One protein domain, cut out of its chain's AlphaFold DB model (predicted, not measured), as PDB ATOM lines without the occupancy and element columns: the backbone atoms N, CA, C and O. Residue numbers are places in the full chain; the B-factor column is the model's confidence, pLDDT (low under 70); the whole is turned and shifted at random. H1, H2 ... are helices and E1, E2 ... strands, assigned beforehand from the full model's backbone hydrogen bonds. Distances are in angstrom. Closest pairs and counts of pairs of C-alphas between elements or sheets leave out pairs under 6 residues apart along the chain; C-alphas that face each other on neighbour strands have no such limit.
ATOM      1  N   CYS A  24      16.084  10.736  20.123       27.12
ATOM      2  CA  CYS A  24      16.548   9.379  20.368       27.12
ATOM      3  C   CYS A  24      15.695   8.434  19.513       27.12
ATOM      4  O   CYS A  24      14.496   8.303  19.795       27.12
ATOM      5  N   GLU A  25      16.271   7.741  18.529       29.45
ATOM      6  CA  GLU A  25      15.642   6.543  17.969       29.45
ATOM      7  C   GLU A  25      15.436   5.542  19.106       29.45
ATOM      8  O   GLU A  25      16.358   4.943  19.661       29.45
ATOM      9  N   LYS A  26      14.172   5.367  19.486       35.16
ATOM     10  CA  LYS A  26      13.785   4.357  20.461       35.16
ATOM     11  C   LYS A  26      13.791   2.998  19.778       35.16
ATOM     12  O   LYS A  26      12.825   2.616  19.119       35.16
ATOM     13  N   LEU A  27      14.855   2.239  19.992       38.66
ATOM     14  CA  LEU A  27      14.864   0.810  19.711       38.66
ATOM     15  C   LEU A  27      14.062   0.093  20.798       38.66
ATOM     16  O   LEU A  27      14.481  -0.005  21.948       38.66
ATOM     17  N   LEU A  28      12.868  -0.380  20.440       46.88
ATOM     18  CA  LEU A  28      12.052  -1.197  21.331       46.88
ATOM     19  C   LEU A  28      12.355  -2.670  21.070       46.88
ATOM     20  O   LEU A  28      12.163  -3.177  19.961       46.88
ATOM     21  N   ILE A  29      12.840  -3.334  22.116       49.50
ATOM     22  CA  ILE A  29      13.323  -4.709  22.065       49.50
ATOM     23  C   ILE A  29      12.375  -5.556  22.883       49.50
ATOM     24  O   ILE A  29      12.115  -5.287  24.059       49.50
ATOM     25  N   TYR A  30      11.822  -6.560  22.231       50.44
ATOM     26  CA  TYR A  30      10.804  -7.410  22.805       50.44
ATOM     27  C   TYR A  30      11.308  -8.841  22.828       50.44
ATOM     28  O   TYR A  30      11.921  -9.295  21.869       50.44
ATOM     29  N   LYS A  31      11.040  -9.563  23.908       43.81
ATOM     30  CA  LYS A  31      11.281 -11.001  23.976       43.81
ATOM     31  C   LYS A  31      10.114 -11.726  23.292       43.81
ATOM     32  O   LYS A  31       8.965 -11.442  23.638       43.81
ATOM     33  N   MET A  32      10.384 -12.593  22.313       46.50
ATOM     34  CA  MET A  32       9.365 -13.374  21.587       46.50
ATOM     35  C   MET A  32       9.419 -14.866  21.894       46.50
ATOM     36  O   MET A  32      10.442 -15.384  22.315       46.50
ATOM     37  N   ASP A  33       8.290 -15.523  21.626       37.75
ATOM     38  CA  ASP A  33       8.151 -16.964  21.440       37.75
ATOM     39  C   ASP A  33       7.441 -17.145  20.079       37.75
ATOM     40  O   ASP A  33       6.259 -16.815  19.940       37.75
ATOM     41  N   LEU A  34       8.184 -17.511  19.025       36.28
ATOM     42  CA  LEU A  34       7.665 -17.568  17.643       36.28
ATOM     43  C   LEU A  34       6.705 -18.749  17.397       36.28
ATOM     44  O   LEU A  34       5.965 -18.724  16.411       36.28
ATOM     45  N   ASP A  35       6.646 -19.720  18.310       32.19
ATOM     46  CA  ASP A  35       5.890 -20.964  18.118       32.19
ATOM     47  C   ASP A  35       4.481 -20.934  18.730       32.19
ATOM     48  O   ASP A  35       3.668 -21.837  18.518       32.19
ATOM     49  N   CYS A  36       4.128 -19.874  19.462       26.83
ATOM     50  CA  CYS A  36       2.807 -19.730  20.062       26.83
ATOM     51  C   CYS A  36       2.349 -18.270  20.071       26.83
ATOM     52  O   CYS A  36       3.054 -17.395  20.544       26.83
ATOM     53  N   ASN A  37       1.110 -18.024  19.625       32.44
ATOM     54  CA  ASN A  37       0.379 -16.744  19.641       32.44
ATOM     55  C   ASN A  37       0.253 -16.080  21.048       32.44
ATOM     56  O   ASN A  37      -0.872 -15.843  21.511       32.44
ATOM     57  N   ARG A  38       1.339 -15.805  21.787       34.44
ATOM     58  CA  ARG A  38       1.302 -15.270  23.162       34.44
ATOM     59  C   ARG A  38       2.456 -14.319  23.514       34.44
ATOM     60  O   ARG A  38       3.483 -14.271  22.861       34.44
ATOM     61  N   PHE A  39       2.144 -13.513  24.528       36.88
ATOM     62  CA  PHE A  39       2.626 -12.174  24.874       36.88
ATOM     63  C   PHE A  39       4.136 -11.960  25.022       36.88
ATOM     64  O   PHE A  39       4.881 -12.847  25.420       36.88
ATOM     65  N   PHE A  40       4.530 -10.712  24.762       37.91
ATOM     66  CA  PHE A  40       5.897 -10.211  24.779       37.91
ATOM     67  C   PHE A  40       6.222  -9.590  26.138       37.91
ATOM     68  O   PHE A  40       5.441  -8.776  26.634       37.91
ATOM     69  N   SER A  41       7.395  -9.893  26.695       33.03
ATOM     70  CA  SER A  41       7.995  -9.049  27.731       33.03
ATOM     71  C   SER A  41       8.968  -8.071  27.080       33.03
ATOM     72  O   SER A  41       9.717  -8.414  26.162       33.03
ATOM     73  N   LYS A  42       8.914  -6.813  27.509       36.03
ATOM     74  CA  LYS A  42       9.723  -5.735  26.951       36.03
ATOM     75  C   LYS A  42      10.985  -5.556  27.781       36.03
ATOM     76  O   LYS A  42      10.905  -5.422  28.997       36.03
ATOM     77  N   VAL A  43      12.138  -5.519  27.122       34.69
ATOM     78  CA  VAL A  43      13.383  -5.065  27.745       34.69
ATOM     79  C   VAL A  43      13.662  -3.677  27.199       34.69
ATOM     80  O   VAL A  43      13.872  -3.485  26.001       34.69
ATOM     81  N   PHE A  44      13.615  -2.683  28.081       27.94
ATOM     82  CA  PHE A  44      13.961  -1.320  27.721       27.94
ATOM     83  C   PHE A  44      15.487  -1.207  27.671       27.94
ATOM     84  O   PHE A  44      16.133  -1.000  28.695       27.94
ATOM     85  N   LEU A  45      16.078  -1.361  26.485       30.00
ATOM     86  CA  LEU A  45      17.374  -0.745  26.239       30.00
ATOM     87  C   LEU A  45      17.108   0.696  25.832       30.00
ATOM     88  O   LEU A  45      16.593   0.967  24.748       30.00
ATOM     89  N   GLN A  46      17.491   1.624  26.698       25.22
ATOM     90  CA  GLN A  46      17.687   2.997  26.277       25.22
ATOM     91  C   GLN A  46      18.923   3.017  25.378       25.22
ATOM     92  O   GLN A  46      20.041   3.229  25.837       25.22
ATOM     93  N   VAL A  47      18.731   2.752  24.086       27.80
ATOM     94  CA  VAL A  47      19.738   3.106  23.093       27.80
ATOM     95  C   VAL A  47      19.673   4.618  22.998       27.80
ATOM     96  O   VAL A  47      18.818   5.190  22.328       27.80
ATOM     97  N   THR A  48      20.537   5.295  23.751       25.27
ATOM     98  CA  THR A  48      20.876   6.664  23.393       25.27
ATOM     99  C   THR A  48      21.488   6.580  22.008       25.27
ATOM    100  O   THR A  48      22.573   6.011  21.855       25.27
ATOM    101  N   GLU A  49      20.801   7.111  21.003       25.94
ATOM    102  CA  GLU A  49      21.440   7.448  19.746       25.94
ATOM    103  C   GLU A  49      22.546   8.458  20.037       25.94
ATOM    104  O   GLU A  49      22.372   9.670  19.998       25.94
ATOM    105  N   LYS A  50      23.743   7.948  20.299       26.69
ATOM    106  CA  LYS A  50      24.948   8.637  19.876       26.69
ATOM    107  C   LYS A  50      25.188   8.206  18.440       26.69
ATOM    108  O   LYS A  50      26.144   7.494  18.140       26.69
ATOM    109  N   VAL A  51      24.297   8.635  17.542       24.05
ATOM    110  CA  VAL A  51      24.680   8.761  16.142       24.05
ATOM    111  C   VAL A  51      25.789   9.795  16.143       24.05
ATOM    112  O   VAL A  51      25.581  10.979  16.402       24.05
ATOM    113  N   LEU A  52      26.999   9.302  15.920       26.55
ATOM    114  CA  LEU A  52      28.206  10.083  15.766       26.55
ATOM    115  C   LEU A  52      28.105  10.884  14.456       26.55
ATOM    116  O   LEU A  52      28.773  10.594  13.472       26.55
ATOM    117  N   THR A  53      27.256  11.909  14.431       23.44
ATOM    118  CA  THR A  53      27.492  13.078  13.589       23.44
ATOM    119  C   THR A  53      28.168  14.110  14.465       23.44
ATOM    120  O   THR A  53      27.655  14.545  15.489       23.44
ATOM    121  N   HIS A 105      59.879   0.912  -9.282       59.88
ATOM    122  CA  HIS A 105      60.256   0.115  -8.113       59.88
ATOM    123  C   HIS A 105      59.028  -0.441  -7.373       59.88
ATOM    124  O   HIS A 105      59.075  -1.545  -6.838       59.88
ATOM    125  N   ALA A 106      57.911   0.297  -7.366       59.34
ATOM    126  CA  ALA A 106      56.653  -0.134  -6.763       59.34
ATOM    127  C   ALA A 106      55.924  -1.200  -7.593       59.34
ATOM    128  O   ALA A 106      55.229  -2.027  -7.009       59.34
ATOM    129  N   ARG A 107      56.073  -1.217  -8.925       63.25
ATOM    130  CA  ARG A 107      55.505  -2.271  -9.782       63.25
ATOM    131  C   ARG A 107      56.221  -3.608  -9.582       63.25
ATOM    132  O   ARG A 107      55.558  -4.619  -9.389       63.25
ATOM    133  N   GLU A 108      57.547  -3.587  -9.500       58.34
ATOM    134  CA  GLU A 108      58.380  -4.774  -9.253       58.34
ATOM    135  C   GLU A 108      58.164  -5.368  -7.844       58.34
ATOM    136  O   GLU A 108      58.076  -6.584  -7.664       58.34
ATOM    137  N   LEU A 109      57.951  -4.507  -6.839       58.91
ATOM    138  CA  LEU A 109      57.557  -4.915  -5.484       58.91
ATOM    139  C   LEU A 109      56.122  -5.453  -5.391       58.91
ATOM    140  O   LEU A 109      55.818  -6.178  -4.450       58.91
ATOM    141  N   ARG A 110      55.228  -5.085  -6.319       60.31
ATOM    142  CA  ARG A 110      53.842  -5.588  -6.384       60.31
ATOM    143  C   ARG A 110      53.758  -6.920  -7.132       60.31
ATOM    144  O   ARG A 110      53.000  -7.786  -6.712       60.31
ATOM    145  N   GLU A 111      54.562  -7.106  -8.179       59.84
ATOM    146  CA  GLU A 111      54.608  -8.338  -8.984       59.84
ATOM    147  C   GLU A 111      55.249  -9.515  -8.220       59.84
ATOM    148  O   GLU A 111      54.733 -10.625  -8.278       59.84
ATOM    149  N   THR A 112      56.289  -9.277  -7.412       56.44
ATOM    150  CA  THR A 112      56.959 -10.331  -6.608       56.44
ATOM    151  C   THR A 112      56.238 -10.689  -5.302       56.44
ATOM    152  O   THR A 112      56.562 -11.681  -4.659       56.44
ATOM    153  N   ARG A 113      55.243  -9.891  -4.903       55.16
ATOM    154  CA  ARG A 113      54.447 -10.063  -3.676       55.16
ATOM    155  C   ARG A 113      53.024 -10.566  -3.932       55.16
ATOM    156  O   ARG A 113      52.334 -10.937  -2.992       55.16
ATOM    157  N   GLY A 114      52.562 -10.552  -5.180       54.41
ATOM    158  CA  GLY A 114      51.150 -10.752  -5.508       54.41
ATOM    159  C   GLY A 114      50.630 -12.183  -5.346       54.41
ATOM    160  O   GLY A 114      49.436 -12.345  -5.115       54.41
ATOM    161  N   HIS A 115      51.488 -13.204  -5.452       52.69
ATOM    162  CA  HIS A 115      51.076 -14.615  -5.348       52.69
ATOM    163  C   HIS A 115      51.271 -15.193  -3.937       52.69
ATOM    164  O   HIS A 115      50.322 -15.720  -3.370       52.69
ATOM    165  N   ASP A 116      52.436 -14.994  -3.309       54.59
ATOM    166  CA  ASP A 116      52.722 -15.569  -1.983       54.59
ATOM    167  C   ASP A 116      51.969 -14.897  -0.825       54.59
ATOM    168  O   ASP A 116      51.794 -15.510   0.224       54.59
ATOM    169  N   ILE A 117      51.512 -13.646  -0.972       58.50
ATOM    170  CA  ILE A 117      50.801 -12.927   0.101       58.50
ATOM    171  C   ILE A 117      49.382 -13.466   0.303       58.50
ATOM    172  O   ILE A 117      48.923 -13.518   1.440       58.50
ATOM    173  N   LEU A 118      48.696 -13.898  -0.756       55.19
ATOM    174  CA  LEU A 118      47.324 -14.405  -0.659       55.19
ATOM    175  C   LEU A 118      47.259 -15.766   0.053       55.19
ATOM    176  O   LEU A 118      46.439 -15.929   0.956       55.19
ATOM    177  N   ASP A 119      48.180 -16.683  -0.259       55.56
ATOM    178  CA  ASP A 119      48.290 -17.980   0.427       55.56
ATOM    179  C   ASP A 119      48.859 -17.831   1.848       55.56
ATOM    180  O   ASP A 119      48.403 -18.474   2.795       55.56
ATOM    181  N   SER A 120      49.791 -16.891   2.034       56.69
ATOM    182  CA  SER A 120      50.296 -16.472   3.343       56.69
ATOM    183  C   SER A 120      49.183 -15.954   4.258       56.69
ATOM    184  O   SER A 120      49.136 -16.347   5.415       56.69
ATOM    185  N   LEU A 121      48.295 -15.077   3.787       58.56
ATOM    186  CA  LEU A 121      47.233 -14.482   4.611       58.56
ATOM    187  C   LEU A 121      46.119 -15.476   4.974       58.56
ATOM    188  O   LEU A 121      45.328 -15.209   5.877       58.56
ATOM    189  N   ASN A 122      46.052 -16.627   4.300       67.25
ATOM    190  CA  ASN A 122      45.027 -17.641   4.541       67.25
ATOM    191  C   ASN A 122      45.518 -18.826   5.396       67.25
ATOM    192  O   ASN A 122      44.719 -19.698   5.745       67.25
ATOM    193  N   SER A 123      46.800 -18.839   5.784       85.44
ATOM    194  CA  SER A 123      47.348 -19.826   6.721       85.44
ATOM    195  C   SER A 123      46.654 -19.724   8.082       85.44
ATOM    196  O   SER A 123      46.441 -18.641   8.636       85.44
ATOM    197  N   ARG A 124      46.295 -20.889   8.629       88.88
ATOM    198  CA  ARG A 124      45.645 -21.026   9.937       88.88
ATOM    199  C   ARG A 124      46.474 -20.371  11.040       88.88
ATOM    200  O   ARG A 124      45.914 -19.701  11.902       88.88
ATOM    201  N   GLU A 125      47.790 -20.538  10.994       89.56
ATOM    202  CA  GLU A 125      48.730 -20.013  11.983       89.56
ATOM    203  C   GLU A 125      48.692 -18.486  12.020       89.56
ATOM    204  O   GLU A 125      48.621 -17.906  13.099       89.56
ATOM    205  N   LYS A 126      48.644 -17.833  10.854       86.44
ATOM    206  CA  LYS A 126      48.554 -16.369  10.771       86.44
ATOM    207  C   LYS A 126      47.230 -15.828  11.284       86.44
ATOM    208  O   LYS A 126      47.223 -14.864  12.038       86.44
ATOM    209  N   LYS A 127      46.116 -16.498  10.986       89.06
ATOM    210  CA  LYS A 127      44.815 -16.137  11.571       89.06
ATOM    211  C   LYS A 127      44.853 -16.211  13.095       89.06
ATOM    212  O   LYS A 127      44.361 -15.308  13.759       89.06
ATOM    213  N   ILE A 128      45.467 -17.257  13.654       91.88
ATOM    214  CA  ILE A 128      45.628 -17.392  15.108       91.88
ATOM    215  C   ILE A 128      46.488 -16.250  15.659       91.88
ATOM    216  O   ILE A 128      46.089 -15.623  16.640       91.88
ATOM    217  N   THR A 129      47.629 -15.936  15.032       93.00
ATOM    218  CA  THR A 129      48.484 -14.830  15.492       93.00
ATOM    219  C   THR A 129      47.783 -13.481  15.390       93.00
ATOM    220  O   THR A 129      47.887 -12.679  16.312       93.00
ATOM    221  N   ASP A 130      47.021 -13.247  14.324       90.25
ATOM    222  CA  ASP A 130      46.286 -12.002  14.111       90.25
ATOM    223  C   ASP A 130      45.177 -11.848  15.156       90.25
ATOM    224  O   ASP A 130      45.065 -10.795  15.787       90.25
ATOM    225  N   ILE A 131      44.426 -12.921  15.432       91.44
ATOM    226  CA  ILE A 131      43.425 -12.950  16.504       91.44
ATOM    227  C   ILE A 131      44.086 -12.640  17.851       91.44
ATOM    228  O   ILE A 131      43.628 -11.744  18.558       91.44
ATOM    229  N   MET A 132      45.186 -13.311  18.203       94.81
ATOM    230  CA  MET A 132      45.893 -13.049  19.463       94.81
ATOM    231  C   MET A 132      46.415 -11.610  19.542       94.81
ATOM    232  O   MET A 132      46.248 -10.961  20.574       94.81
ATOM    233  N   SER A 133      46.958 -11.079  18.442       92.69
ATOM    234  CA  SER A 133      47.432  -9.695  18.366       92.69
ATOM    235  C   SER A 133      46.301  -8.686  18.579       92.69
ATOM    236  O   SER A 133      46.507  -7.664  19.231       92.69
ATOM    237  N   SER A 134      45.086  -8.997  18.113       89.50
ATOM    238  CA  SER A 134      43.911  -8.153  18.338       89.50
ATOM    239  C   SER A 134      43.538  -8.094  19.824       89.50
ATOM    240  O   SER A 134      43.320  -7.007  20.359       89.50
ATOM    241  N   PHE A 135      43.577  -9.227  20.538       90.44
ATOM    242  CA  PHE A 135      43.339  -9.272  21.984       90.44
ATOM    243  C   PHE A 135      44.427  -8.551  22.781       90.44
ATOM    244  O   PHE A 135      44.133  -7.920  23.796       90.44
ATOM    245  N   GLU A 136      45.684  -8.633  22.348       91.69
ATOM    246  CA  GLU A 136      46.783  -7.894  22.969       91.69
ATOM    247  C   GLU A 136      46.665  -6.386  22.733       91.69
ATOM    248  O   GLU A 136      46.841  -5.612  23.675       91.69
ATOM    249  N   ALA A 137      46.283  -5.963  21.526       87.75
ATOM    250  CA  ALA A 137      46.038  -4.560  21.203       87.75
ATOM    251  C   ALA A 137      44.909  -3.963  22.061       87.75
ATOM    252  O   ALA A 137      45.055  -2.851  22.573       87.75
ATOM    253  N   CYS A 138      43.835  -4.723  22.304       86.56
ATOM    254  CA  CYS A 138      42.715  -4.312  23.158       86.56
ATOM    255  C   CYS A 138      43.089  -4.085  24.634       86.56
ATOM    256  O   CYS A 138      42.329  -3.443  25.354       86.56
ATOM    257  N   LYS A 139      44.245  -4.575  25.107       87.75
ATOM    258  CA  LYS A 139      44.736  -4.292  26.473       87.75
ATOM    259  C   LYS A 139      45.328  -2.886  26.605       87.75
ATOM    260  O   LYS A 139      45.504  -2.401  27.721       87.75
ATOM    261  N   SER A 140      45.687  -2.255  25.489       86.75
ATOM    262  CA  SER A 140      46.241  -0.902  25.465       86.75
ATOM    263  C   SER A 140      45.139   0.157  25.363       86.75
ATOM    264  O   SER A 140      44.030  -0.122  24.913       86.75
ATOM    265  N   LEU A 141      45.430   1.389  25.799       84.25
ATOM    266  CA  LEU A 141      44.453   2.479  25.732       84.25
ATOM    267  C   LEU A 141      44.156   2.849  24.268       84.25
ATOM    268  O   LEU A 141      45.097   3.102  23.509       84.25
ATOM    269  N   PRO A 142      42.874   2.941  23.871       86.12
ATOM    270  CA  PRO A 142      42.512   3.271  22.505       86.12
ATOM    271  C   PRO A 142      42.919   4.709  22.173       86.12
ATOM    272  O   PRO A 142      42.644   5.651  22.920       86.12
ATOM    273  N   VAL A 143      43.560   4.876  21.017       85.94
ATOM    274  CA  VAL A 143      43.965   6.178  20.471       85.94
ATOM    275  C   VAL A 143      43.024   6.547  19.328       85.94
ATOM    276  O   VAL A 143      42.716   5.723  18.469       85.94
ATOM    277  N   HIS A 144      42.565   7.798  19.295       86.62
ATOM    278  CA  HIS A 144      41.656   8.264  18.251       86.62
ATOM    279  C   HIS A 144      42.342   8.290  16.874       86.62
ATOM    280  O   HIS A 144      43.326   9.003  16.686       86.62
ATOM    281  N   ALA A 145      41.754   7.612  15.883       87.12
ATOM    282  CA  ALA A 145      42.357   7.369  14.566       87.12
ATOM    283  C   ALA A 145      42.866   8.628  13.831       87.12
ATOM    284  O   ALA A 145      43.921   8.603  13.209       87.12
ATOM    285  N   THR A 146      42.123   9.739  13.891       86.44
ATOM    286  CA  THR A 146      42.462  10.980  13.156       86.44
ATOM    287  C   THR A 146      43.137  12.056  14.014       86.44
ATOM    288  O   THR A 146      43.732  12.990  13.482       86.44
ATOM    289  N   ASN A 147      43.017  11.991  15.341       88.06
ATOM    290  CA  ASN A 147      43.427  13.080  16.230       88.06
ATOM    291  C   ASN A 147      43.985  12.532  17.540       88.06
ATOM    292  O   ASN A 147      43.270  12.373  18.526       88.06
ATOM    293  N   ASN A 148      45.298  12.346  17.563       87.56
ATOM    294  CA  ASN A 148      46.027  11.743  18.679       87.56
ATOM    295  C   ASN A 148      46.013  12.587  19.970       87.56
ATOM    296  O   ASN A 148      46.561  12.161  20.979       87.56
ATOM    297  N   LYS A 149      45.441  13.799  19.951       88.25
ATOM    298  CA  LYS A 149      45.295  14.642  21.149       88.25
ATOM    299  C   LYS A 149      44.055  14.295  21.972       88.25
ATOM    300  O   LYS A 149      43.935  14.773  23.095       88.25
ATOM    301  N   LEU A 150      43.120  13.533  21.406       88.81
ATOM    302  CA  LEU A 150      41.914  13.103  22.103       88.81
ATOM    303  C   LEU A 150      42.223  11.863  22.939       88.81
ATOM    304  O   LEU A 150      42.858  10.929  22.451       88.81
ATOM    305  N   GLN A 151      41.759  11.871  24.186       86.88
ATOM    306  CA  GLN A 151      41.859  10.732  25.091       86.88
ATOM    307  C   GLN A 151      40.461  10.190  25.411       86.88
ATOM    308  O   GLN A 151      39.519  10.983  25.515       86.88
ATOM    309  N   PRO A 152      40.310   8.861  25.532       87.44
ATOM    310  CA  PRO A 152      39.040   8.244  25.893       87.44
ATOM    311  C   PRO A 152      38.654   8.625  27.328       87.44
ATOM    312  O   PRO A 152      39.493   8.606  28.225       87.44
ATOM    313  N   VAL A 153      37.382   8.978  27.532       88.31
ATOM    314  CA  VAL A 153      36.833   9.306  28.862       88.31
ATOM    315  C   VAL A 153      36.429   8.037  29.613       88.31
ATOM    316  O   VAL A 153      36.677   7.921  30.806       88.31
ATOM    317  N   GLU A 154      35.836   7.081  28.902       88.69
ATOM    318  CA  GLU A 154      35.311   5.836  29.451       88.69
ATOM    319  C   GLU A 154      35.604   4.700  28.467       88.69
ATOM    320  O   GLU A 154      35.508   4.885  27.251       88.69
ATOM    321  N   ILE A 155      36.011   3.545  28.994       89.44
ATOM    322  CA  ILE A 155      36.341   2.350  28.215       89.44
ATOM    323  C   ILE A 155      35.560   1.190  28.819       89.44
ATOM    324  O   ILE A 155      35.826   0.794  29.951       89.44
ATOM    325  N   LEU A 156      34.625   0.644  28.045       91.06
ATOM    326  CA  LEU A 156      33.821  -0.504  28.446       91.06
ATOM    327  C   LEU A 156      34.291  -1.740  27.664       91.06
ATOM    328  O   LEU A 156      34.183  -1.743  26.434       91.06
ATOM    329  N   PRO A 157      34.833  -2.777  28.331       91.81
ATOM    330  CA  PRO A 157      35.136  -4.040  27.676       91.81
ATOM    331  C   PRO A 157      33.842  -4.693  27.186       91.81
ATOM    332  O   PRO A 157      32.811  -4.622  27.854       91.81
ATOM    333  N   LEU A 158      33.907  -5.313  26.008       91.06
ATOM    334  CA  LEU A 158      32.770  -5.964  25.369       91.06
ATOM    335  C   LEU A 158      32.843  -7.480  25.589       91.06
ATOM    336  O   LEU A 158      33.761  -8.132  25.094       91.06
ATOM    337  N   PHE A 159      31.863  -8.032  26.299       90.94
ATOM    338  CA  PHE A 159      31.759  -9.460  26.603       90.94
ATOM    339  C   PHE A 159      30.476 -10.075  26.057       90.94
ATOM    340  O   PHE A 159      29.504  -9.390  25.770       90.94
ATOM    341  N   THR A 160      30.450 -11.390  25.917       90.81
ATOM    342  CA  THR A 160      29.241 -12.124  25.540       90.81
ATOM    343  C   THR A 160      28.281 -12.209  26.732       90.81
ATOM    344  O   THR A 160      28.710 -12.527  27.842       90.81
ATOM    345  N   ASP A 161      26.985 -11.960  26.530       88.38
ATOM    346  CA  ASP A 161      25.971 -12.172  27.574       88.38
ATOM    347  C   ASP A 161      25.540 -13.647  27.624       88.38
ATOM    348  O   ASP A 161      24.631 -14.070  26.912       88.38
ATOM    349  N   PHE A 162      26.198 -14.446  28.466       85.44
ATOM    350  CA  PHE A 162      25.863 -15.867  28.627       85.44
ATOM    351  C   PHE A 162      24.534 -16.109  29.348       85.44
ATOM    352  O   PHE A 162      23.932 -17.169  29.185       85.44
ATOM    353  N   GLU A 163      24.072 -15.159  30.161       85.06
ATOM    354  CA  GLU A 163      22.844 -15.323  30.939       85.06
ATOM    355  C   GLU A 163      21.613 -15.196  30.040       85.06
ATOM    356  O   GLU A 163      20.662 -15.970  30.164       85.06
ATOM    357  N   ARG A 164      21.665 -14.251  29.096       81.12
ATOM    358  CA  ARG A 164      20.569 -13.934  28.170       81.12
ATOM    359  C   ARG A 164      20.764 -14.512  26.769       81.12
ATOM    360  O   ARG A 164      19.966 -14.227  25.887       81.12
ATOM    361  N   TRP A 165      21.776 -15.350  26.553       82.12
ATOM    362  CA  TRP A 165      22.074 -15.918  25.232       82.12
ATOM    363  C   TRP A 165      20.913 -16.721  24.630       82.12
ATOM    364  O   TRP A 165      20.682 -16.690  23.427       82.12
ATOM    365  N   ASN A 166      20.163 -17.421  25.485       77.81
ATOM    366  CA  ASN A 166      19.017 -18.236  25.077       77.81
ATOM    367  C   ASN A 166      17.705 -17.438  25.006       77.81
ATOM    368  O   ASN A 166      16.651 -18.010  24.725       77.81
ATOM    369  N   ASP A 167      17.737 -16.140  25.309       79.62
ATOM    370  CA  ASP A 167      16.552 -15.304  25.237       79.62
ATOM    371  C   ASP A 167      16.323 -14.857  23.790       79.62
ATOM    372  O   ASP A 167      17.166 -14.223  23.161       79.62
ATOM    373  N   GLN A 168      15.141 -15.158  23.256       75.31
ATOM    374  CA  GLN A 168      14.774 -14.741  21.910       75.31
ATOM    375  C   GLN A 168      14.333 -13.278  21.918       75.31
ATOM    376  O   GLN A 168      13.221 -12.954  22.334       75.31
ATOM    377  N   PHE A 169      15.199 -12.392  21.437       77.38
ATOM    378  CA  PHE A 169      14.885 -10.979  21.260       77.38
ATOM    379  C   PHE A 169      14.467 -10.661  19.832       77.38
ATOM    380  O   PHE A 169      14.967 -11.223  18.859       77.38
ATOM    381  N   VAL A 170      13.570  -9.690  19.728       80.31
ATOM    382  CA  VAL A 170      13.065  -9.144  18.482       80.31
ATOM    383  C   VAL A 170      13.096  -7.633  18.568       80.31
ATOM    384  O   VAL A 170      12.539  -7.030  19.488       80.31
ATOM    385  N   VAL A 171      13.736  -7.008  17.586       83.94
ATOM    386  CA  VAL A 171      13.731  -5.551  17.451       83.94
ATOM    387  C   VAL A 171      12.622  -5.155  16.497       83.94
ATOM    388  O   VAL A 171      12.622  -5.560  15.335       83.94
ATOM    389  N   ALA A 172      11.689  -4.335  16.977       86.25
ATOM    390  CA  ALA A 172      10.630  -3.778  16.150       86.25
ATOM    391  C   ALA A 172      10.977  -2.346  15.734       86.25
ATOM    392  O   ALA A 172      11.172  -1.468  16.573       86.25
ATOM    393  N   THR A 173      11.037  -2.108  14.427       87.19
ATOM    394  CA  THR A 173      11.199  -0.776  13.840       87.19
ATOM    395  C   THR A 173       9.833  -0.251  13.414       87.19
ATOM    396  O   THR A 173       9.150  -0.894  12.614       87.19
ATOM    397  N   PHE A 174       9.440   0.903  13.950       86.69
ATOM    398  CA  PHE A 174       8.181   1.576  13.628       86.69
ATOM    399  C   PHE A 174       8.396   2.607  12.515       86.69
ATOM    400  O   PHE A 174       9.470   3.192  12.406       86.69
ATOM    401  N   ASP A 175       7.370   2.849  11.700       85.00
ATOM    402  CA  ASP A 175       7.375   3.895  10.668       85.00
ATOM    403  C   ASP A 175       7.232   5.320  11.236       85.00
ATOM    404  O   ASP A 175       7.577   6.296  10.573       85.00
ATOM    405  N   GLY A 176       6.743   5.437  12.467       82.94
ATOM    406  CA  GLY A 176       6.653   6.673  13.229       82.94
ATOM    407  C   GLY A 176       6.243   6.398  14.674       82.94
ATOM    408  O   GLY A 176       5.967   5.257  15.053       82.94
ATOM    409  N   ALA A 177       6.184   7.449  15.493       81.12
ATOM    410  CA  ALA A 177       5.828   7.314  16.903       81.12
ATOM    411  C   ALA A 177       4.436   6.650  17.061       81.12
ATOM    412  O   ALA A 177       3.429   7.185  16.576       81.12
ATOM    413  N   PRO A 178       4.345   5.479  17.724       79.44
ATOM    414  CA  PRO A 178       3.147   4.647  17.679       79.44
ATOM    415  C   PRO A 178       1.966   5.255  18.447       79.44
ATOM    416  O   PRO A 178       0.827   5.120  18.000       79.44
ATOM    417  N   ALA A 179       2.229   5.960  19.554       79.75
ATOM    418  CA  ALA A 179       1.205   6.598  20.384       79.75
ATOM    419  C   ALA A 179       0.972   8.087  20.057       79.75
ATOM    420  O   ALA A 179       0.006   8.668  20.549       79.75
ATOM    421  N   ALA A 180       1.803   8.716  19.219       77.00
ATOM    422  CA  ALA A 180       1.755  10.166  19.002       77.00
ATOM    423  C   ALA A 180       0.445  10.659  18.366       77.00
ATOM    424  O   ALA A 180      -0.084  11.676  18.793       77.00
ATOM    425  N   ASP A 181      -0.124   9.924  17.403       72.44
ATOM    426  CA  ASP A 181      -1.366  10.357  16.730       72.44
ATOM    427  C   ASP A 181      -2.643   9.892  17.451       72.44
ATOM    428  O   ASP A 181      -3.746  10.094  16.947       72.44
ATOM    429  N   SER A 182      -2.518   9.186  18.574       78.75
ATOM    430  CA  SER A 182      -3.680   8.610  19.255       78.75
ATOM    431  C   SER A 182      -4.402   9.664  20.094       78.75
ATOM    432  O   SER A 182      -3.769  10.436  20.809       78.75
ATOM    433  N   GLU A 183      -5.735   9.706  20.026       76.69
ATOM    434  CA  GLU A 183      -6.533  10.764  20.667       76.69
ATOM    435  C   GLU A 183      -6.295  10.852  22.184       76.69
ATOM    436  O   GLU A 183      -6.204  11.951  22.740       76.69
ATOM    437  N   SER A 184      -6.125   9.697  22.831       76.31
ATOM    438  CA  SER A 184      -5.919   9.585  24.276       76.31
ATOM    439  C   SER A 184      -4.518  10.004  24.731       76.31
ATOM    440  O   SER A 184      -4.385  10.515  25.839       76.31
ATOM    441  N   TYR A 185      -3.480   9.826  23.900       79.75
ATOM    442  CA  TYR A 185      -2.079  10.027  24.311       79.75
ATOM    443  C   TYR A 185      -1.387  11.219  23.627       79.75
ATOM    444  O   TYR A 185      -0.353  11.675  24.109       79.75
ATOM    445  N   ASN A 186      -1.951  11.780  22.551       83.31
ATOM    446  CA  ASN A 186      -1.398  12.956  21.858       83.31
ATOM    447  C   ASN A 186      -1.383  14.209  22.756       83.31
ATOM    448  O   ASN A 186      -0.491  15.044  22.676       83.31
ATOM    449  N   LYS A 187      -2.360  14.328  23.663       86.31
ATOM    450  CA  LYS A 187      -2.478  15.473  24.583       86.31
ATOM    451  C   LYS A 187      -1.549  15.382  25.802       86.31
ATOM    452  O   LYS A 187      -1.541  16.306  26.608       86.31
ATOM    453  N   MET A 188      -0.821  14.277  25.971       83.31
ATOM    454  CA  MET A 188       0.050  14.048  27.124       83.31
ATOM    455  C   MET A 188       1.474  14.549  26.881       83.31
ATOM    456  O   MET A 188       1.968  14.563  25.751       83.31
ATOM    457  N   ASP A 189       2.166  14.875  27.971       86.44
ATOM    458  CA  ASP A 189       3.589  15.194  27.925       86.44
ATOM    459  C   ASP A 189       4.408  14.018  27.384       86.44
ATOM    460  O   ASP A 189       4.131  12.848  27.667       86.44
ATOM    461  N   LYS A 190       5.479  14.338  26.646       86.06
ATOM    462  CA  LYS A 190       6.385  13.342  26.049       86.06
ATOM    463  C   LYS A 190       6.875  12.329  27.088       86.06
ATOM    464  O   LYS A 190       6.810  11.141  26.827       86.06
ATOM    465  N   SER A 191       7.280  12.773  28.279       86.94
ATOM    466  CA  SER A 191       7.770  11.868  29.331       86.94
ATOM    467  C   SER A 191       6.721  10.847  29.787       86.94
ATOM    468  O   SER A 191       7.061   9.696  30.045       86.94
ATOM    469  N   VAL A 192       5.454  11.254  29.893       86.44
ATOM    470  CA  VAL A 192       4.360  10.371  30.329       86.44
ATOM    471  C   VAL A 192       3.996   9.401  29.209       86.44
ATOM    472  O   VAL A 192       3.825   8.206  29.443       86.44
ATOM    473  N   ARG A 193       3.957   9.891  27.967       85.56
ATOM    474  CA  ARG A 193       3.767   9.050  26.782       85.56
ATOM    475  C   ARG A 193       4.883   8.019  26.635       85.56
ATOM    476  O   ARG A 193       4.599   6.868  26.333       85.56
ATOM    477  N   ASP A 194       6.125   8.403  26.904       86.38
ATOM    478  CA  ASP A 194       7.278   7.508  26.854       86.38
ATOM    479  C   ASP A 194       7.172   6.389  27.909       86.38
ATOM    480  O   ASP A 194       7.522   5.247  27.613       86.38
ATOM    481  N   ALA A 195       6.624   6.687  29.094       87.44
ATOM    482  CA  ALA A 195       6.327   5.692  30.128       87.44
ATOM    483  C   ALA A 195       5.178   4.745  29.727       87.44
ATOM    484  O   ALA A 195       5.271   3.538  29.915       87.44
ATOM    485  N   HIS A 196       4.120   5.257  29.097       86.88
ATOM    486  CA  HIS A 196       3.065   4.413  28.520       86.88
ATOM    487  C   HIS A 196       3.604   3.503  27.411       86.88
ATOM    488  O   HIS A 196       3.327   2.305  27.381       86.88
ATOM    489  N   GLU A 197       4.426   4.051  26.516       86.00
ATOM    490  CA  GLU A 197       5.077   3.285  25.460       86.00
ATOM    491  C   GLU A 197       6.022   2.224  26.043       86.00
ATOM    492  O   GLU A 197       6.123   1.144  25.461       86.00
ATOM    493  N   SER A 198       6.705   2.479  27.170       83.56
ATOM    494  CA  SER A 198       7.628   1.526  27.816       83.56
ATOM    495  C   SER A 198       6.931   0.274  28.352       83.56
ATOM    496  O   SER A 198       7.551  -0.783  28.375       83.56
ATOM    497  N   GLN A 199       5.640   0.374  28.658       85.38
ATOM    498  CA  GLN A 199       4.787  -0.713  29.137       85.38
ATOM    499  C   GLN A 199       3.849  -1.277  28.048       85.38
ATOM    500  O   GLN A 199       2.951  -2.068  28.326       85.38
ATOM    501  N   ALA A 200       4.027  -0.873  26.786       86.88
ATOM    502  CA  ALA A 200       3.192  -1.334  25.684       86.88
ATOM    503  C   ALA A 200       3.420  -2.815  25.343       86.88
ATOM    504  O   ALA A 200       4.554  -3.301  25.308       86.88
ATOM    505  N   ILE A 201       2.332  -3.495  24.990       86.38
ATOM    506  CA  ILE A 201       2.322  -4.888  24.548       86.38
ATOM    507  C   ILE A 201       1.935  -4.964  23.071       86.38
ATOM    508  O   ILE A 201       1.149  -4.166  22.552       86.38
ATOM    509  N   MET A 202       2.475  -5.960  22.380       85.75
ATOM    510  CA  MET A 202       2.143  -6.239  20.987       85.75
ATOM    511  C   MET A 202       1.529  -7.627  20.873       85.75
ATOM    512  O   MET A 202       1.840  -8.515  21.663       85.75
ATOM    513  N   LYS A 203       0.629  -7.834  19.915       84.38
ATOM    514  CA  LYS A 203       0.081  -9.164  19.640       84.38
ATOM    515  C   LYS A 203      -0.159  -9.342  18.151       84.38
ATOM    516  O   LYS A 203      -0.813  -8.509  17.531       84.38
ATOM    517  N   SER A 204       0.355 -10.429  17.586       83.62
ATOM    518  CA  SER A 204       0.045 -10.831  16.218       83.62
ATOM    519  C   SER A 204      -1.333 -11.489  16.149       83.62
ATOM    520  O   SER A 204      -1.756 -12.231  17.037       83.62
ATOM    521  N   PHE A 205      -2.041 -11.199  15.068       81.00
ATOM    522  CA  PHE A 205      -3.316 -11.796  14.712       81.00
ATOM    523  C   PHE A 205      -3.223 -12.311  13.281       81.00
ATOM    524  O   PHE A 205      -2.635 -11.669  12.407       81.00
ATOM    525  N   VAL A 206      -3.798 -13.489  13.058       79.75
ATOM    526  CA  VAL A 206      -3.917 -14.118  11.744       79.75
ATOM    527  C   VAL A 206      -5.389 -14.433  11.547       79.75
ATOM    528  O   VAL A 206      -5.962 -15.200  12.319       79.75
ATOM    529  N   ALA A 207      -5.998 -13.815  10.544       68.12
ATOM    530  CA  ALA A 207      -7.407 -13.973  10.236       68.12
ATOM    531  C   ALA A 207      -7.585 -14.554   8.838       68.12
ATOM    532  O   ALA A 207      -7.039 -14.050   7.856       68.12
ATOM    533  N   SER A 208      -8.375 -15.615   8.745       62.97
ATOM    534  CA  SER A 208      -8.789 -16.181   7.467       62.97
ATOM    535  C   SER A 208     -10.007 -15.409   6.971       62.97
ATOM    536  O   SER A 208     -11.137 -15.760   7.297       62.97
ATOM    537  N   THR A 209      -9.783 -14.331   6.222       59.47
ATOM    538  CA  THR A 209     -10.871 -13.561   5.610       59.47
ATOM    539  C   THR A 209     -11.501 -14.382   4.485       59.47
ATOM    540  O   THR A 209     -10.792 -14.839   3.581       59.47
ATOM    541  N   SER A 210     -12.821 -14.579   4.517       54.09
ATOM    542  CA  SER A 210     -13.544 -15.348   3.499       54.09
ATOM    543  C   SER A 210     -13.508 -14.618   2.152       54.09
ATOM    544  O   SER A 210     -14.322 -13.734   1.895       54.09
ATOM    545  N   GLY A 211     -12.537 -14.951   1.300       59.91
ATOM    546  CA  GLY A 211     -12.409 -14.375  -0.042       59.91
ATOM    547  C   GLY A 211     -10.982 -14.111  -0.529       59.91
ATOM    548  O   GLY A 211     -10.817 -13.741  -1.688       59.91
ATOM    549  N   SER A 212      -9.949 -14.312   0.298       60.38
ATOM    550  CA  SER A 212      -8.555 -14.292  -0.161       60.38
ATOM    551  C   SER A 212      -7.823 -15.583   0.185       60.38
ATOM    552  O   SER A 212      -7.861 -16.035   1.323       60.38
ATOM    553  N   ASP A 213      -7.066 -16.117  -0.778       65.62
ATOM    554  CA  ASP A 213      -6.187 -17.289  -0.592       65.62
ATOM    555  C   ASP A 213      -5.072 -17.064   0.447       65.62
ATOM    556  O   ASP A 213      -4.372 -17.997   0.838       65.62
ATOM    557  N   LYS A 214      -4.875 -15.819   0.896       70.25
ATOM    558  CA  LYS A 214      -3.898 -15.461   1.924       70.25
ATOM    559  C   LYS A 214      -4.626 -14.959   3.170       70.25
ATOM    560  O   LYS A 214      -5.438 -14.041   3.026       70.25
ATOM    561  N   PRO A 215      -4.333 -15.508   4.362       72.06
ATOM    562  CA  PRO A 215      -4.863 -14.969   5.607       72.06
ATOM    563  C   PRO A 215      -4.284 -13.572   5.855       72.06
ATOM    564  O   PRO A 215      -3.089 -13.345   5.631       72.06
ATOM    565  N   ASP A 216      -5.120 -12.642   6.317       79.69
ATOM    566  CA  ASP A 216      -4.674 -11.311   6.719       79.69
ATOM    567  C   ASP A 216      -3.900 -11.423   8.034       79.69
ATOM    568  O   ASP A 216      -4.361 -12.032   9.004       79.69
ATOM    569  N   LYS A 217      -2.690 -10.867   8.049       83.00
ATOM    570  CA  LYS A 217      -1.805 -10.866   9.213       83.00
ATOM    571  C   LYS A 217      -1.565  -9.427   9.621       83.00
ATOM    572  O   LYS A 217      -1.056  -8.622   8.837       83.00
ATOM    573  N   PHE A 218      -1.887  -9.115  10.865       86.31
ATOM    574  CA  PHE A 218      -1.607  -7.811  11.444       86.31
ATOM    575  C   PHE A 218      -1.108  -7.965  12.876       86.31
ATOM    576  O   PHE A 218      -1.264  -9.004  13.513       86.31
ATOM    577  N   LEU A 219      -0.454  -6.927  13.365       88.38
ATOM    578  CA  LEU A 219       0.056  -6.826  14.717       88.38
ATOM    579  C   LEU A 219      -0.661  -5.672  15.411       88.38
ATOM    580  O   LEU A 219      -0.592  -4.534  14.952       88.38
ATOM    581  N   ALA A 220      -1.359  -5.968  16.501       87.44
ATOM    582  CA  ALA A 220      -1.970  -4.959  17.347       87.44
ATOM    583  C   ALA A 220      -0.936  -4.410  18.327       87.44
ATOM    584  O   ALA A 220      -0.248  -5.173  19.008       87.44
ATOM    585  N   TYR A 221      -0.861  -3.088  18.406       87.62
ATOM    586  CA  TYR A 221      -0.091  -2.340  19.384       87.62
ATOM    587  C   TYR A 221      -1.049  -1.803  20.450       87.62
ATOM    588  O   TYR A 221      -1.954  -1.015  20.151       87.62
ATOM    589  N   MET A 222      -0.864  -2.260  21.686       87.00
ATOM    590  CA  MET A 222      -1.718  -1.942  22.825       87.00
ATOM    591  C   MET A 222      -0.883  -1.283  23.920       87.00
ATOM    592  O   MET A 222       0.233  -1.708  24.212       87.00
ATOM    593  N   VAL A 223      -1.433  -0.243  24.533       88.31
ATOM    594  CA  VAL A 223      -0.752   0.591  25.534       88.31
ATOM    595  C   VAL A 223      -1.575   0.575  26.824       88.31
ATOM    596  O   VAL A 223      -2.805   0.587  26.711       88.31
ATOM    597  N   PRO A 224      -0.963   0.531  28.027       88.81
ATOM    598  CA  PRO A 224      -1.717   0.608  29.277       88.81
ATOM    599  C   PRO A 224      -2.575   1.865  29.300       88.81
ATOM    600  O   PRO A 224      -2.093   2.940  28.933       88.81
ATOM    601  N   SER A 225      -3.833   1.723  29.711       87.38
ATOM    602  CA  SER A 225      -4.797   2.817  29.689       87.38
ATOM    603  C   SER A 225      -4.400   3.953  30.642       87.38
ATOM    604  O   SER A 225      -3.486   3.844  31.468       87.38
ATOM    605  N   VAL A 226      -5.057   5.102  30.494       84.12
ATOM    606  CA  VAL A 226      -4.737   6.293  31.283       84.12
ATOM    607  C   VAL A 226      -4.979   6.006  32.769       84.12
ATOM    608  O   VAL A 226      -6.096   5.691  33.165       84.12
ATOM    609  N   GLY A 227      -3.934   6.141  33.592       83.12
ATOM    610  CA  GLY A 227      -3.991   5.865  35.035       83.12
ATOM    611  C   GLY A 227      -3.570   4.449  35.448       83.12
ATOM    612  O   GLY A 227      -3.509   4.174  36.639       83.12
ATOM    613  N   GLU A 228      -3.225   3.574  34.503       85.00
ATOM    614  CA  GLU A 228      -2.776   2.200  34.789       85.00
ATOM    615  C   GLU A 228      -1.257   2.077  34.976       85.00
ATOM    616  O   GLU A 228      -0.778   1.040  35.413       85.00
ATOM    617  N   LEU A 229      -0.494   3.138  34.688       83.62
ATOM    618  CA  LEU A 229       0.975   3.150  34.786       83.62
ATOM    619  C   LEU A 229       1.528   2.851  36.179       83.62
ATOM    620  O   LEU A 229       2.701   2.510  36.304       83.62
ATOM    621  N   SER A 230       0.724   3.061  37.222       84.88
ATOM    622  CA  SER A 230       1.132   2.788  38.598       84.88
ATOM    623  C   SER A 230       1.154   1.301  38.929       84.88
ATOM    624  O   SER A 230       1.729   0.946  39.952       84.88
ATOM    625  N   LYS A 231       0.500   0.468  38.114       85.69
ATOM    626  CA  LYS A 231       0.409  -0.971  38.334       85.69
ATOM    627  C   LYS A 231       1.636  -1.682  37.792       85.69
ATOM    628  O   LYS A 231       2.180  -1.289  36.754       85.69
ATOM    629  N   ASP A 232       2.057  -2.729  38.485       80.56
ATOM    630  CA  ASP A 232       3.182  -3.545  38.043       80.56
ATOM    631  C   ASP A 232       2.706  -4.610  37.044       80.56
ATOM    632  O   ASP A 232       1.755  -5.346  37.283       80.56
ATOM    633  N   ILE A 233       3.387  -4.705  35.900       77.31
ATOM    634  CA  ILE A 233       3.096  -5.706  34.863       77.31
ATOM    635  C   ILE A 233       3.462  -7.120  35.337       77.31
ATOM    636  O   ILE A 233       2.982  -8.103  34.770       77.31
ATOM    637  N   TYR A 234       4.340  -7.222  36.334       76.06
ATOM    638  CA  TYR A 234       4.813  -8.491  36.877       76.06
ATOM    639  C   TYR A 234       4.048  -8.947  38.122       76.06
ATOM    640  O   TYR A 234       4.292 -10.061  38.584       76.06
ATOM    641  N   ASP A 235       3.135  -8.129  38.647       82.75
ATOM    642  CA  ASP A 235       2.282  -8.527  39.762       82.75
ATOM    643  C   ASP A 235       1.113  -9.385  39.249       82.75
ATOM    644  O   ASP A 235       0.330  -8.964  38.395       82.75
ATOM    645  N   GLU A 236       1.013 -10.622  39.742       78.06
ATOM    646  CA  GLU A 236      -0.041 -11.562  39.350       78.06
ATOM    647  C   GLU A 236      -1.420 -11.173  39.914       78.06
ATOM    648  O   GLU A 236      -2.442 -11.606  39.373       78.06
ATOM    649  N   ASP A 237      -1.455 -10.348  40.966       79.38
ATOM    650  CA  ASP A 237      -2.684  -9.922  41.639       79.38
ATOM    651  C   ASP A 237      -3.282  -8.637  41.027       79.38
ATOM    652  O   ASP A 237      -4.467  -8.333  41.228       79.38
ATOM    653  N   GLU A 238      -2.508  -7.889  40.231       82.94
ATOM    654  CA  GLU A 238      -2.939  -6.633  39.615       82.94
ATOM    655  C   GLU A 238      -3.418  -6.808  38.165       82.94
ATOM    656  O   GLU A 238      -2.693  -7.197  37.252       82.94
ATOM    657  N   ASN A 239      -4.671  -6.424  37.904       82.81
ATOM    658  CA  ASN A 239      -5.202  -6.379  36.542       82.81
ATOM    659  C   ASN A 239      -4.931  -5.012  35.897       82.81
ATOM    660  O   ASN A 239      -5.499  -4.002  36.328       82.81
ATOM    661  N   ILE A 240      -4.132  -5.002  34.826       84.62
ATOM    662  CA  ILE A 240      -3.837  -3.817  34.004       84.62
ATOM    663  C   ILE A 240      -4.788  -3.753  32.810       84.62
ATOM    664  O   ILE A 240      -4.888  -4.698  32.021       84.62
ATOM    665  N   SER A 241      -5.467  -2.618  32.639       86.56
ATOM    666  CA  SER A 241      -6.299  -2.382  31.456       86.56
ATOM    667  C   SER A 241      -5.478  -1.793  30.302       86.56
ATOM    668  O   SER A 241      -4.716  -0.845  30.475       86.56
ATOM    669  N   TYR A 242      -5.636  -2.344  29.097       85.69
ATOM    670  CA  TYR A 242      -4.920  -1.899  27.898       85.69
ATOM    671  C   TYR A 242      -5.877  -1.284  26.877       85.69
ATOM    672  O   TYR A 242      -6.976  -1.781  26.648       85.69
ATOM    673  N   THR A 243      -5.434  -0.209  26.229       85.50
ATOM    674  CA  THR A 243      -6.133   0.429  25.109       85.50
ATOM    675  C   THR A 243      -5.519  -0.022  23.790       85.50
ATOM    676  O   THR A 243      -4.298  -0.004  23.623       85.50
ATOM    677  N   TRP A 244      -6.362  -0.392  22.829       85.38
ATOM    678  CA  TRP A 244      -5.939  -0.709  21.469       85.38
ATOM    679  C   TRP A 244      -5.594   0.580  20.720       85.38
ATOM    680  O   TRP A 244      -6.475   1.380  20.417       85.38
ATOM    681  N   VAL A 245      -4.307   0.808  20.446       85.56
ATOM    682  CA  VAL A 245      -3.839   2.086  19.885       85.56
ATOM    683  C   VAL A 245      -3.709   2.021  18.372       85.56
ATOM    684  O   VAL A 245      -4.075   2.974  17.679       85.56
ATOM    685  N   ARG A 246      -3.145   0.934  17.834       85.06
ATOM    686  CA  ARG A 246      -2.834   0.864  16.401       85.06
ATOM    687  C   ARG A 246      -2.668  -0.563  15.901       85.06
ATOM    688  O   ARG A 246      -2.264  -1.447  16.645       85.06
ATOM    689  N   GLU A 247      -2.906  -0.749  14.610       87.69
ATOM    690  CA  GLU A 247      -2.593  -1.980  13.891       87.69
ATOM    691  C   GLU A 247      -1.451  -1.746  12.900       87.69
ATOM    692  O   GLU A 247      -1.386  -0.715  12.221       87.69
ATOM    693  N   TYR A 248      -0.559  -2.722  12.800       87.88
ATOM    694  CA  TYR A 248       0.581  -2.715  11.894       87.88
ATOM    695  C   TYR A 248       0.557  -3.943  10.989       87.88
ATOM    696  O   TYR A 248       0.269  -5.054  11.431       87.88
ATOM    697  N   HIS A 249       0.930  -3.757   9.727       87.12
ATOM    698  CA  HIS A 249       1.483  -4.848   8.937       87.12
ATOM    699  C   HIS A 249       2.927  -5.063   9.378       87.12
ATOM    700  O   HIS A 249       3.676  -4.096   9.534       87.12
ATOM    701  N   TRP A 250       3.307  -6.318   9.585       86.69
ATOM    702  CA  TRP A 250       4.659  -6.678   9.986       86.69
ATOM    703  C   TRP A 250       5.316  -7.530   8.910       86.69
ATOM    704  O   TRP A 250       4.678  -8.385   8.297       86.69
ATOM    705  N   ASP A 251       6.594  -7.265   8.689       83.06
ATOM    706  CA  ASP A 251       7.464  -8.044   7.820       83.06
ATOM    707  C   ASP A 251       8.652  -8.525   8.657       83.06
ATOM    708  O   ASP A 251       9.284  -7.719   9.353       83.06
ATOM    709  N   VAL A 252       8.914  -9.834   8.642       80.94
ATOM    710  CA  VAL A 252      10.076 -10.416   9.320       80.94
ATOM    711  C   VAL A 252      11.259 -10.309   8.381       80.94
ATOM    712  O   VAL A 252      11.327 -10.985   7.358       80.94
ATOM    713  N   ARG A 253      12.224  -9.484   8.772       71.94
ATOM    714  CA  ARG A 253      13.593  -9.606   8.291       71.94
ATOM    715  C   ARG A 253      14.356 -10.433   9.317       71.94
ATOM    716  O   ARG A 253      14.882  -9.896  10.288       71.94
ATOM    717  N   GLY A 254      14.309 -11.748   9.141       60.94
ATOM    718  CA  GLY A 254      15.220 -12.671   9.808       60.94
ATOM    719  C   GLY A 254      16.435 -12.882   8.913       60.94
ATOM    720  O   GLY A 254      16.268 -13.113   7.716       60.94
ATOM    721  N   GLU A 255      17.627 -12.750   9.480       58.97
ATOM    722  CA  GLU A 255      18.812 -13.411   8.931       58.97
ATOM    723  C   GLU A 255      18.890 -14.825   9.502       58.97
ATOM    724  O   GLU A 255      18.174 -15.146  10.455       58.97
ATOM    725  N   ASP A 256      19.681 -15.678   8.856       56.31
ATOM    726  CA  ASP A 256      19.791 -17.085   9.226       56.31
ATOM    727  C   ASP A 256      20.169 -17.215  10.709       56.31
ATOM    728  O   ASP A 256      21.078 -16.533  11.186       56.31
ATOM    729  N   ALA A 257      19.446 -18.055  11.451       59.06
ATOM    730  CA  ALA A 257      19.676 -18.217  12.887       59.06
ATOM    731  C   ALA A 257      21.082 -18.777  13.171       59.06
ATOM    732  O   ALA A 257      21.634 -18.530  14.245       59.06
ATOM    733  N   ASP A 258      21.650 -19.479  12.189       60.47
ATOM    734  CA  ASP A 258      22.966 -20.104  12.252       60.47
ATOM    735  C   ASP A 258      24.125 -19.129  11.946       60.47
ATOM    736  O   ASP A 258      25.262 -19.413  12.324       60.47
ATOM    737  N   ASP A 259      23.862 -17.962  11.336       62.22
ATOM    738  CA  ASP A 259      24.862 -16.905  11.089       62.22
ATOM    739  C   ASP A 259      24.308 -15.509  11.446       62.22
ATOM    740  O   ASP A 259      23.951 -14.711  10.569       62.22
ATOM    741  N   PRO A 260      24.177 -15.194  12.752       66.88
ATOM    742  CA  PRO A 260      23.641 -13.914  13.181       66.88
ATOM    743  C   PRO A 260      24.631 -12.789  12.852       66.88
ATOM    744  O   PRO A 260      25.623 -12.584  13.546       66.88
ATOM    745  N   THR A 261      24.329 -11.994  11.828       71.19
ATOM    746  CA  THR A 261      25.093 -10.773  11.503       71.19
ATOM    747  C   THR A 261      24.706  -9.586  12.398       71.19
ATOM    748  O   THR A 261      25.442  -8.601  12.498       71.19
ATOM    749  N   ASN A 262      23.554  -9.675  13.073       80.50
ATOM    750  CA  ASN A 262      23.023  -8.632  13.941       80.50
ATOM    751  C   ASN A 262      23.215  -9.000  15.412       80.50
ATOM    752  O   ASN A 262      22.808 -10.072  15.862       80.50
ATOM    753  N   PHE A 263      23.756  -8.061  16.185       83.44
ATOM    754  CA  PHE A 263      23.955  -8.207  17.622       83.44
ATOM    755  C   PHE A 263      23.290  -7.066  18.374       83.44
ATOM    756  O   PHE A 263      23.318  -5.907  17.953       83.44
ATOM    757  N   LEU A 264      22.722  -7.399  19.524       84.56
ATOM    758  CA  LEU A 264      22.363  -6.429  20.532       84.56
ATOM    759  C   LEU A 264      23.548  -6.176  21.452       84.56
ATOM    760  O   LEU A 264      24.150  -7.134  21.920       84.56
ATOM    761  N   VAL A 265      23.814  -4.909  21.778       88.25
ATOM    762  CA  VAL A 265      24.774  -4.527  22.819       88.25
ATOM    763  C   VAL A 265      24.051  -3.813  23.957       88.25
ATOM    764  O   VAL A 265      23.431  -2.770  23.751       88.25
ATOM    765  N   ALA A 266      24.140  -4.374  25.160       87.00
ATOM    766  CA  ALA A 266      23.697  -3.769  26.405       87.00
ATOM    767  C   ALA A 266      24.884  -3.110  27.113       87.00
ATOM    768  O   ALA A 266      25.877  -3.766  27.426       87.00
ATOM    769  N   PHE A 267      24.773  -1.811  27.375       88.44
ATOM    770  CA  PHE A 267      25.784  -1.050  28.105       88.44
ATOM    771  C   PHE A 267      25.484  -1.106  29.605       88.44
ATOM    772  O   PHE A 267      24.437  -0.632  30.043       88.44
ATOM    773  N   GLY A 268      26.382  -1.724  30.372       87.31
ATOM    774  CA  GLY A 268      26.396  -1.660  31.830       87.31
ATOM    775  C   GLY A 268      27.309  -0.546  32.343       87.31
ATOM    776  O   GLY A 268      27.880   0.212  31.564       87.31
ATOM    777  N   GLU A 269      27.461  -0.467  33.666       87.69
ATOM    778  CA  GLU A 269      28.297   0.554  34.320       87.69
ATOM    779  C   GLU A 269      29.802   0.316  34.130       87.69
ATOM    780  O   GLU A 269      30.574   1.264  34.046       87.69
ATOM    781  N   SER A 270      30.233  -0.948  34.091       87.56
ATOM    782  CA  SER A 270      31.652  -1.322  33.998       87.56
ATOM    783  C   SER A 270      31.998  -2.128  32.754       87.56
ATOM    784  O   SER A 270      33.169  -2.241  32.406       87.56
ATOM    785  N   GLU A 271      31.004  -2.731  32.106       90.62
ATOM    786  CA  GLU A 271      31.179  -3.605  30.951       90.62
ATOM    787  C   GLU A 271      29.990  -3.489  30.002       90.62
ATOM    788  O   GLU A 271      28.860  -3.217  30.413       90.62
ATOM    789  N   ALA A 272      30.250  -3.709  28.720       92.12
ATOM    790  CA  ALA A 272      29.224  -3.873  27.710       92.12
ATOM    791  C   ALA A 272      29.063  -5.364  27.419       92.12
ATOM    792  O   ALA A 272      30.053  -6.093  27.321       92.12
ATOM    793  N   ARG A 273      27.826  -5.826  27.254       90.50
ATOM    794  CA  ARG A 273      27.549  -7.212  26.878       90.50
ATOM    795  C   ARG A 273      26.827  -7.291  25.550       90.50
ATOM    796  O   ARG A 273      25.941  -6.479  25.302       90.50
ATOM    797  N   TYR A 274      27.181  -8.260  24.712       88.62
ATOM    798  CA  TYR A 274      26.503  -8.501  23.443       88.62
ATOM    799  C   TYR A 274      25.812  -9.861  23.384       88.62
ATOM    800  O   TYR A 274      26.264 -10.836  23.986       88.62
ATOM    801  N   MET A 275      24.729  -9.921  22.616       87.12
ATOM    802  CA  MET A 275      23.982 -11.142  22.310       87.12
ATOM    803  C   MET A 275      23.441 -11.093  20.880       87.12
ATOM    804  O   MET A 275      23.202  -9.996  20.370       87.12
ATOM    805  N   PRO A 276      23.276 -12.239  20.198       84.12
ATOM    806  CA  PRO A 276      22.744 -12.271  18.847       84.12
ATOM    807  C   PRO A 276      21.317 -11.736  18.851       84.12
ATOM    808  O   PRO A 276      20.564 -11.918  19.809       84.12
ATOM    809  N   LEU A 277      20.948 -11.064  17.768       79.62
ATOM    810  CA  LEU A 277      19.593 -10.609  17.526       79.62
ATOM    811  C   LEU A 277      19.019 -11.398  16.342       79.62
ATOM    812  O   LEU A 277      19.228 -11.002  15.195       79.62
ATOM    813  N   PRO A 278      18.274 -12.487  16.597       68.12
ATOM    814  CA  PRO A 278      17.837 -13.384  15.529       68.12
ATOM    815  C   PRO A 278      16.786 -12.771  14.598       68.12
ATOM    816  O   PRO A 278      16.597 -13.235  13.477       68.12
ATOM    817  N   THR A 279      16.019 -11.770  15.048       77.25
ATOM    818  CA  THR A 279      14.853 -11.309  14.281       77.25
ATOM    819  C   THR A 279      14.628  -9.807  14.385       77.25
ATOM    820  O   THR A 279      14.569  -9.226  15.471       77.25
ATOM    821  N   LYS A 280      14.413  -9.174  13.226       82.38
ATOM    822  CA  LYS A 280      13.984  -7.780  13.114       82.38
ATOM    823  C   LYS A 280      12.606  -7.699  12.460       82.38
ATOM    824  O   LYS A 280      12.378  -8.243  11.381       82.38
ATOM    825  N   LEU A 281      11.689  -6.976  13.097       84.75
ATOM    826  CA  LEU A 281      10.363  -6.676  12.562       84.75
ATOM    827  C   LEU A 281      10.342  -5.275  11.968       84.75
ATOM    828  O   LEU A 281      10.660  -4.296  12.643       84.75
ATOM    829  N   MET A 282       9.897  -5.169  10.719       86.56
ATOM    830  CA  MET A 282       9.535  -3.889  10.120       86.56
ATOM    831  C   MET A 282       8.026  -3.700  10.227       86.56
ATOM    832  O   MET A 282       7.263  -4.418   9.580       86.56
ATOM    833  N   LEU A 283       7.598  -2.736  11.042       87.44
ATOM    834  CA  LEU A 283       6.192  -2.434  11.279       87.44
ATOM    835  C   LEU A 283       5.760  -1.243  10.423       87.44
ATOM    836  O   LEU A 283       6.324  -0.155  10.516       87.44
ATOM    837  N   ARG A 284       4.737  -1.446   9.593       86.56
ATOM    838  CA  ARG A 284       4.129  -0.403   8.754       86.56
ATOM    839  C   ARG A 284       2.690  -0.189   9.173       86.56
ATOM    840  O   ARG A 284       1.936  -1.159   9.272       86.56
ATOM    841  N   LYS A 285       2.301   1.058   9.432       85.94
ATOM    842  CA  LYS A 285       0.951   1.409   9.880       85.94
ATOM    843  C   LYS A 285      -0.080   0.843   8.906       85.94
ATOM    844  O   LYS A 285      -0.075   1.173   7.717       85.94
ATOM    845  N   LYS A 286      -0.978  -0.006   9.410       80.75
ATOM    846  CA  LYS A 286      -2.115  -0.514   8.642       80.75
ATOM    847  C   LYS A 286      -3.090   0.645   8.463       80.75
ATOM    848  O   LYS A 286      -3.639   1.168   9.431       80.75
ATOM    849  N   ARG A 287      -3.248   1.110   7.226       70.62
ATOM    850  CA  ARG A 287      -4.282   2.093   6.889       70.62
ATOM    851  C   ARG A 287      -5.613   1.354   6.792       70.62
ATOM    852  O   ARG A 287      -5.644   0.223   6.303       70.62
ATOM    853  N   ALA A 288      -6.699   1.979   7.251       57.34
ATOM    854  CA  ALA A 288      -8.034   1.511   6.895       57.34
ATOM    855  C   ALA A 288      -8.078   1.377   5.367       57.34
ATOM    856  O   ALA A 288      -7.506   2.219   4.673       57.34
ATOM    857  N   ARG A 289      -8.663   0.298   4.830       52.09
ATOM    858  CA  ARG A 289      -8.787   0.169   3.374       52.09
ATOM    859  C   ARG A 289      -9.609   1.354   2.871       52.09
ATOM    860  O   ARG A 289     -10.825   1.369   3.047       52.09
ATOM    861  N   ASP A 290      -8.939   2.326   2.261       36.50
ATOM    862  CA  ASP A 290      -9.574   3.448   1.582       36.50
ATOM    863  C   ASP A 290     -10.505   2.871   0.503       36.50
ATOM    864  O   ASP A 290     -10.046   2.327  -0.502       36.50
ATOM    865  N   GLY A 291     -11.818   2.911   0.753       45.34
ATOM    866  CA  GLY A 291     -12.843   2.522  -0.222       45.34
ATOM    867  C   GLY A 291     -13.882   1.483   0.211       45.34
ATOM    868  O   GLY A 291     -14.766   1.194  -0.591       45.34
ATOM    869  N   LYS A 292     -13.846   0.938   1.434       39.44
ATOM    870  CA  LYS A 292     -14.974   0.152   1.975       39.44
ATOM    871  C   LYS A 292     -15.679   0.938   3.069       39.44
ATOM    872  O   LYS A 292     -15.048   1.371   4.029       39.44
TER     873      LYS A 292
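AT A GLANCE: This is residues 24 to 53 and 105 to 292 of the 356 residues of the protein "RNA polymerase II associated factor Paf1" of Artemisia annua (UniProt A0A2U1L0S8). A seven-stranded sheet, curled like part of a barrel and strongly twisted, makes the main body, with the short helix H4 at its E6 side; a small three-stranded sheet, E3, E9 and E8, follows on from it where E9 turns into E10, and the helices H1, H2 and H3 stick out beyond as a free arm. The printed part has 218 residues with four named helices and ten named strands, in the order E1 E2 H1 H2 H3 E3 E4 H4 E5 E6 E7 E8 E9 E10. The large sheet runs E2 E1 E4 E10 E7 E6 E5 and, like the small one, is mixed. The class is mixed, helices and strands, with under half of the residues in named elements. The whole is loose, with a radius of gyration of the C-alphas of 24.3 A, and elongated, spanning 75 by 48 by 34 A.

IN THESE COORDINATES: In the large sheet, E1 is residues 28 to 31, beginning at C-alpha 28 (12.052, -1.197, 21.331), E2 41 to 43, E4 169 to 174, E5 201 to 207, E6 216 to 224 at 25.7 A, E7 242 to 254 at 29.1 A, and E10 279 to 285, ending at C-alpha 285 (0.951, 1.409, 9.880). The small sheet has E3, 158 to 160, E8, 263 to 267, and E9, 272 to 276. The helices are H4, 190 to 198, H1, 105 to 111, H2, 116 to 121, and H3, 124 to 137, 20.0 A long, from C-alpha 124 (45.645, -21.026, 9.937).

HOW THE PARTS SIT: E5, E6 and E7 form a meander, each strand the antiparallel neighbour of the one before; N 203 and O 220 are 2.9 A apart. E7 bends by 77 degrees at residue 245, pairing with E6 over 242 to 248, N 248 to O 219 at 2.8 A, and with E10 over 248 to 254, N 249 to O 284 at 2.8 A. E4 and E10 are parallel, N 173 to O 281 at 2.8 A. E1 is antiparallel to E4, N 170 to O 30 at 2.7 A, and forms a hairpin with E2, N 31 to O 41 at 2.9 A. The closest C-alphas of edge strands E2 and E5, Ser 41 and Ile 201, are 7.7 A apart. H4 is on this sheet at a height of 9.7 A, over none of its strands; its closest C-alpha pair with E6 is His 196 and Pro 224, 6.2 A. E9 runs on into E10 at 82 degrees. E9 is antiparallel to E8, N 266 to O 273 at 2.8 A, and parallel to E3, N 159 to O 272 at 2.8 A. H2 and H3 are close but not clearly touching, Leu 121 and Lys 127 at 7.6 A between C-alphas, while H1 and H3 are apart. In H1, H2, H3 and H4 every O i to N i+4 pair is within hydrogen-bond range.

THE WHOLE: The C-alphas farthest apart, His 105 and Asp 237, are 80.9 A apart. Residues 54 to 104 are not printed, and C-alphas 53 and 105 are 41.4 A apart across this cut. The links H3 to E3, E4 to H4 and E6 to E7 are long. The mean pLDDT of the printed part is 73.1; 68 residues are under 70, among them 24 to 53 and 105 to 122.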